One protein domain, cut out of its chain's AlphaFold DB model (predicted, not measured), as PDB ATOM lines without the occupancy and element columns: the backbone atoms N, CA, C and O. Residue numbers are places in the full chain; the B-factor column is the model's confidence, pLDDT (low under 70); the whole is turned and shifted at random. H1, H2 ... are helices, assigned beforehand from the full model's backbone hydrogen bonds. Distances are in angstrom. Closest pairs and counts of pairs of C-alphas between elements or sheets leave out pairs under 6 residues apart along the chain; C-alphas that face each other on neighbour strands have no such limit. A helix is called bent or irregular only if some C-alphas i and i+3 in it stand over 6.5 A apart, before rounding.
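Overview. This is residues 141 to 189 of the 416 residues of the protein "Hypothetical protein" of Rotaria sp. Silwood1 (UniProt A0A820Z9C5). A long helix, H1, makes nearly the whole length of this rod, and a much shorter helix, H2, folds back beside the last part of H1, giving a lopsided helical hairpin with one long arm and one short one. Residues 141 to 163 of H1 stick out free of the rest. The printed part has 49 residues, with two named helices in the order H1, H2 and no named strand, and its class is all helix. The whole is extended, with a radius of gyration of the C-alphas of 15.8 A, and the C-alphas span 51 by 21 by 7 A.

Along the chain. H1 holds residues 141 to 173 and begins with C-alpha 141 at (26.234, 49.209, -22.804). It measures 47.5 A from first to last C-alpha and ends with C-alpha 173 at (49.948, 23.474, 9.299). Residues 174 to 176 follow, and then comes H2, residues 177 to 187, which is 15.4 A long from first to last C-alpha. H2 ends with C-alpha 187 at (33.034, 21.314, -0.820). Neither helix is bent.

Arrangement. H1 and H2 touch and form a helical hairpin. Their closest C-alphas are those of Ile 168 and Ala 180, 5.0 A apart. H1 touches H2 with residues 167 to 172 alone. The two helices run opposite ways at a shallow tilt of 25 degrees, and their centres are 20.0 A apart. In both H1 and H2 every O i to N i+4 pair is within hydrogen-bond range.

Size, cuts and confidence. The two C-alphas farthest apart are those of Ser 141 and His 175, at 50.9 A. The printed part has no cut, and the link from H1 to H2 is tight, with 3 residues. The mean pLDDT of the printed part is 86.2, and residues 141 and 189 are under 70.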
ATOM      1  N   SER A 141      26.174  49.079 -24.262       69.00
ATOM      2  CA  SER A 141      26.234  49.209 -22.804       69.00
ATOM      3  C   SER A 141      25.807  47.926 -22.078       69.00
ATOM      4  O   SER A 141      26.557  47.442 -21.234       69.00
ATOM      5  N   TYR A 142      24.685  47.298 -22.452       73.31
ATOM      6  CA  TYR A 142      24.257  46.030 -21.845       73.31
ATOM      7  C   TYR A 142      25.260  44.894 -22.086       73.31
ATOM      8  O   TYR A 142      25.617  44.174 -21.153       73.31
ATOM      9  N   CYS A 143      25.765  44.744 -23.314       74.12
ATOM     10  CA  CYS A 143      26.780  43.738 -23.633       74.12
ATOM     11  C   CYS A 143      28.075  43.956 -22.838       74.12
ATOM     12  O   CYS A 143      28.640  42.996 -22.309       74.12
ATOM     13  N   LEU A 144      28.525  45.208 -22.710       81.25
ATOM     14  CA  LEU A 144      29.685  45.570 -21.896       81.25
ATOM     15  C   LEU A 144      29.447  45.264 -20.416       81.25
ATOM     16  O   LEU A 144      30.274  44.595 -19.803       81.25
ATOM     17  N   LEU A 145      28.307  45.676 -19.857       77.50
ATOM     18  CA  LEU A 145      27.945  45.415 -18.460       77.50
ATOM     19  C   LEU A 145      27.835  43.915 -18.171       77.50
ATOM     20  O   LEU A 145      28.369  43.451 -17.167       77.50
ATOM     21  N   ARG A 146      27.228  43.135 -19.071       83.44
ATOM     22  CA  ARG A 146      27.164  41.671 -18.971       83.44
ATOM     23  C   ARG A 146      28.557  41.045 -18.984       83.44
ATOM     24  O   ARG A 146      28.828  40.160 -18.177       83.44
ATOM     25  N   ASN A 147      29.439  41.488 -19.879       88.12
ATOM     26  CA  ASN A 147      30.802  40.963 -19.967       88.12
ATOM     27  C   ASN A 147      31.644  41.356 -18.744       88.12
ATOM     28  O   ASN A 147      32.403  40.532 -18.240       88.12
ATOM     29  N   LEU A 148      31.473  42.573 -18.225       91.38
ATOM     30  CA  LEU A 148      32.105  43.022 -16.983       91.38
ATOM     31  C   LEU A 148      31.604  42.228 -15.776       91.38
ATOM     32  O   LEU A 148      32.415  41.784 -14.967       91.38
ATOM     33  N   ALA A 149      30.292  42.010 -15.671       88.31
ATOM     34  CA  ALA A 149      29.703  41.187 -14.621       88.31
ATOM     35  C   ALA A 149      30.233  39.752 -14.693       88.31
ATOM     36  O   ALA A 149      30.679  39.215 -13.684       88.31
ATOM     37  N   LYS A 150      30.276  39.166 -15.894       89.69
ATOM     38  CA  LYS A 150      30.847  37.835 -16.116       89.69
ATOM     39  C   LYS A 150      32.312  37.771 -15.671       89.69
ATOM     40  O   LYS A 150      32.660  36.889 -14.899       89.69
ATOM     41  N   LYS A 151      33.132  38.749 -16.073       93.94
ATOM     42  CA  LYS A 151      34.547  38.830 -15.684       93.94
ATOM     43  C   LYS A 151      34.727  38.969 -14.168       93.94
ATOM     44  O   LYS A 151      35.616  38.344 -13.606       93.94
ATOM     45  N   LYS A 152      33.881  39.759 -13.495       92.62
ATOM     46  CA  LYS A 152      33.896  39.881 -12.027       92.62
ATOM     47  C   LYS A 152      33.491  38.584 -11.330       92.62
ATOM     48  O   LYS A 152      34.091  38.235 -10.325       92.62
ATOM     49  N   ILE A 153      32.491  37.877 -11.859       91.75
ATOM     50  CA  ILE A 153      32.072  36.576 -11.326       91.75
ATOM     51  C   ILE A 153      33.206  35.561 -11.474       91.75
ATOM     52  O   ILE A 153      33.523  34.870 -10.513       91.75
ATOM     53  N   GLU A 154      33.836  35.500 -12.648       91.31
ATOM     54  CA  GLU A 154      34.989  34.631 -12.906       91.31
ATOM     55  C   GLU A 154      36.156  34.966 -11.959       91.31
ATOM     56  O   GLU A 154      36.701  34.065 -11.330       91.31
ATOM     57  N   ALA A 155      36.482  36.251 -11.772       92.00
ATOM     58  CA  ALA A 155      37.516  36.680 -10.827       92.00
ATOM     59  C   ALA A 155      37.188  36.278  -9.380       92.00
ATOM     60  O   ALA A 155      38.012  35.654  -8.718       92.00
ATOM     61  N   ARG A 156      35.959  36.538  -8.913       94.94
ATOM     62  CA  ARG A 156      35.548  36.181  -7.549       94.94
ATOM     63  C   ARG A 156      35.564  34.672  -7.312       94.94
ATOM     64  O   ARG A 156      35.846  34.244  -6.197       94.94
ATOM     65  N   GLN A 157      35.247  33.870  -8.331       85.50
ATOM     66  CA  GLN A 157      35.347  32.412  -8.240       85.50
ATOM     67  C   GLN A 157      36.790  31.970  -8.017       85.50
ATOM     68  O   GLN A 157      37.014  31.116  -7.167       85.50
ATOM     69  N   VAL A 158      37.749  32.550  -8.742       91.94
ATOM     70  CA  VAL A 158      39.178  32.256  -8.552       91.94
ATOM     71  C   VAL A 158      39.625  32.668  -7.152       91.94
ATOM     72  O   VAL A 158      40.109  31.820  -6.411       91.94
ATOM     73  N   GLU A 159      39.342  33.910  -6.744       93.88
ATOM     74  CA  GLU A 159      39.661  34.413  -5.397       93.88
ATOM     75  C   GLU A 159      39.087  33.511  -4.295       93.88
ATOM     76  O   GLU A 159      39.751  33.225  -3.310       93.88
ATOM     77  N   TYR A 160      37.859  33.016  -4.469       90.25
ATOM     78  CA  TYR A 160      37.228  32.113  -3.505       90.25
ATOM     79  C   TYR A 160      37.980  30.782  -3.367       90.25
ATOM     80  O   TYR A 160      38.097  30.248  -2.264       90.25
ATOM     81  N   TRP A 161      38.466  30.222  -4.479       87.25
ATOM     82  CA  TRP A 161      39.239  28.978  -4.446       87.25
ATOM     83  C   TRP A 161      40.623  29.176  -3.826       87.25
ATOM     84  O   TRP A 161      41.075  28.281  -3.112       87.25
ATOM     85  N   ASP A 162      41.244  30.336  -4.043       91.69
ATOM     86  CA  ASP A 162      42.521  30.701  -3.426       91.69
ATOM     87  C   ASP A 162      42.376  30.928  -1.911       91.69
ATOM     88  O   ASP A 162      43.144  30.386  -1.123       91.69
ATOM     89  N   GLU A 163      41.348  31.663  -1.472       91.69
ATOM     90  CA  GLU A 163      41.038  31.850  -0.044       91.69
ATOM     91  C   GLU A 163      40.851  30.498   0.662       91.69
ATOM     92  O   GLU A 163      41.406  30.242   1.734       91.69
ATOM     93  N   LEU A 164      40.095  29.596   0.037       90.81
ATOM     94  CA  LEU A 164      39.763  28.309   0.627       90.81
ATOM     95  C   LEU A 164      40.942  27.328   0.648       90.81
ATOM     96  O   LEU A 164      41.033  26.514   1.568       90.81
ATOM     97  N   SER A 165      41.831  27.372  -0.350       90.50
ATOM     98  CA  SER A 165      43.046  26.548  -0.346       90.50
ATOM     99  C   SER A 165      43.978  26.976   0.787       90.50
ATOM    100  O   SER A 165      44.434  26.118   1.543       90.50
ATOM    101  N   ILE A 166      44.144  28.288   0.988       93.75
ATOM    102  CA  ILE A 166      44.924  28.861   2.090       93.75
ATOM    103  C   ILE A 166      44.352  28.437   3.449       93.75
ATOM    104  O   ILE A 166      45.104  28.029   4.332       93.75
ATOM    105  N   GLU A 167      43.030  28.485   3.639       92.31
ATOM    106  CA  GLU A 167      42.405  28.029   4.891       92.31
ATOM    107  C   GLU A 167      42.676  26.542   5.170       92.31
ATOM    108  O   GLU A 167      43.003  26.173   6.302       92.31
ATOM    109  N   ILE A 168      42.575  25.684   4.148       91.50
ATOM    110  CA  ILE A 168      42.869  24.248   4.274       91.50
ATOM    111  C   ILE A 168      44.343  24.025   4.625       91.50
ATOM    112  O   ILE A 168      44.636  23.232   5.522       91.50
ATOM    113  N   GLU A 169      45.258  24.724   3.959       92.75
ATOM    114  CA  GLU A 169      46.694  24.626   4.228       92.75
ATOM    115  C   GLU A 169      47.039  25.090   5.644       92.75
ATOM    116  O   GLU A 169      47.732  24.373   6.367       92.75
ATOM    117  N   ASN A 170      46.493  26.225   6.082       93.69
ATOM    118  CA  ASN A 170      46.694  26.739   7.435       93.69
ATOM    119  C   ASN A 170      46.174  25.763   8.497       93.69
ATOM    120  O   ASN A 170      46.863  25.516   9.485       93.69
ATOM    121  N   ALA A 171      44.999  25.160   8.289       91.38
ATOM    122  CA  ALA A 171      44.457  24.161   9.212       91.38
ATOM    123  C   ALA A 171      45.360  22.916   9.311       91.38
ATOM    124  O   ALA A 171      45.573  22.381  10.401       91.38
ATOM    125  N   ILE A 172      45.948  22.479   8.193       88.69
ATOM    126  CA  ILE A 172      46.912  21.367   8.179       88.69
ATOM    127  C   ILE A 172      48.207  21.758   8.903       88.69
ATOM    128  O   ILE A 172      48.698  20.979   9.722       88.69
ATOM    129  N   GLN A 173      48.737  22.958   8.646       90.50
ATOM    130  CA  GLN A 173      49.948  23.474   9.299       90.50
ATOM    131  C   GLN A 173      49.770  23.632  10.816       90.50
ATOM    132  O   GLN A 173      50.692  23.355  11.577       90.50
ATOM    133  N   GLN A 174      48.575  24.019  11.265       90.38
ATOM    134  CA  GLN A 174      48.223  24.139  12.683       90.38
ATOM    135  C   GLN A 174      47.918  22.789  13.355       90.38
ATOM    136  O   GLN A 174      47.501  22.765  14.511       90.38
ATOM    137  N   HIS A 175      48.127  21.662  12.662       87.94
ATOM    138  CA  HIS A 175      47.786  20.322  13.142       87.94
ATOM    139  C   HIS A 175      46.304  20.165  13.547       87.94
ATOM    140  O   HIS A 175      45.984  19.358  14.423       87.94
ATOM    141  N   ASP A 176      45.387  20.868  12.870       87.88
ATOM    142  CA  ASP A 176      43.934  20.713  13.012       87.88
ATOM    143  C   ASP A 176      43.317  20.008  11.782       87.88
ATOM    144  O   ASP A 176      42.724  20.631  10.888       87.88
ATOM    145  N   PRO A 177      43.411  18.666  11.710       83.19
ATOM    146  CA  PRO A 177      42.838  17.905  10.607       83.19
ATOM    147  C   PRO A 177      41.302  17.902  10.616       83.19
ATOM    148  O   PRO A 177      40.691  17.580   9.592       83.19
ATOM    149  N   ALA A 178      40.655  18.237  11.740       81.38
ATOM    150  CA  ALA A 178      39.198  18.236  11.844       81.38
ATOM    151  C   ALA A 178      38.598  19.396  11.041       81.38
ATOM    152  O   ALA A 178      37.656  19.184  10.267       81.38
ATOM    153  N   THR A 179      39.184  20.588  11.163       84.94
ATOM    154  CA  THR A 179      38.769  21.776  10.404       84.94
ATOM    155  C   THR A 179      39.065  21.622   8.913       84.94
ATOM    156  O   THR A 179      38.168  21.828   8.088       84.94
ATOM    157  N   ALA A 180      40.254  21.126   8.549       85.00
ATOM    158  CA  ALA A 180      40.595  20.814   7.156       85.00
ATOM    159  C   ALA A 180      39.597  19.820   6.526       85.00
ATOM    160  O   ALA A 180      39.040  20.059   5.449       85.00
ATOM    161  N   TYR A 181      39.289  18.725   7.231       80.19
ATOM    162  CA  TYR A 181      38.326  17.731   6.757       80.19
ATOM    163  C   TYR A 181      36.898  18.288   6.658       80.19
ATOM    164  O   TYR A 181      36.166  17.955   5.721       80.19
ATOM    165  N   ALA A 182      36.484  19.145   7.596       80.75
ATOM    166  CA  ALA A 182      35.177  19.795   7.557       80.75
ATOM    167  C   ALA A 182      35.018  20.690   6.315       80.75
ATOM    168  O   ALA A 182      33.980  20.621   5.646       80.75
ATOM    169  N   MET A 183      36.053  21.457   5.956       82.75
ATOM    170  CA  MET A 183      36.068  22.292   4.747       82.75
ATOM    171  C   MET A 183      35.959  21.454   3.468       82.75
ATOM    172  O   MET A 183      35.079  21.703   2.637       82.75
ATOM    173  N   VAL A 184      36.757  20.387   3.345       85.00
ATOM    174  CA  VAL A 184      36.694  19.449   2.207       85.00
ATOM    175  C   VAL A 184      35.324  18.765   2.120       85.00
ATOM    176  O   VAL A 184      34.749  18.594   1.041       85.00
ATOM    177  N   ARG A 185      34.745  18.396   3.263       78.38
ATOM    178  CA  ARG A 185      33.416  17.782   3.325       78.38
ATOM    179  C   ARG A 185      32.311  18.737   2.869       78.38
ATOM    180  O   ARG A 185      31.375  18.273   2.212       78.38
ATOM    181  N   ARG A 186      32.415  20.032   3.194       79.94
ATOM    182  CA  ARG A 186      31.504  21.081   2.706       79.94
ATOM    183  C   ARG A 186      31.579  21.196   1.182       79.94
ATOM    184  O   ARG A 186      30.541  21.178   0.528       79.94
ATOM    185  N   LEU A 187      32.792  21.230   0.626       80.12
ATOM    186  CA  LEU A 187      33.034  21.314  -0.820       80.12
ATOM    187  C   LEU A 187      32.460  20.137  -1.610       80.12
ATOM    188  O   LEU A 187      31.924  20.321  -2.699       80.12
ATOM    189  N   ARG A 188      32.519  18.925  -1.050       72.44
ATOM    190  CA  ARG A 188      31.992  17.710  -1.692       72.44
ATOM    191  C   ARG A 188      30.457  17.694  -1.818       72.44
ATOM    192  O   ARG A 188      29.910  16.750  -2.379       72.44
ATOM    193  N   GLY A 189      29.740  18.679  -1.269       63.22
ATOM    194  CA  GLY A 189      28.276  18.731  -1.352       63.22
ATOM    195  C   GLY A 189      27.590  17.586  -0.598       63.22
ATOM    196  O   GLY A 189      26.552  17.077  -1.020       63.22
TER     197      GLY A 189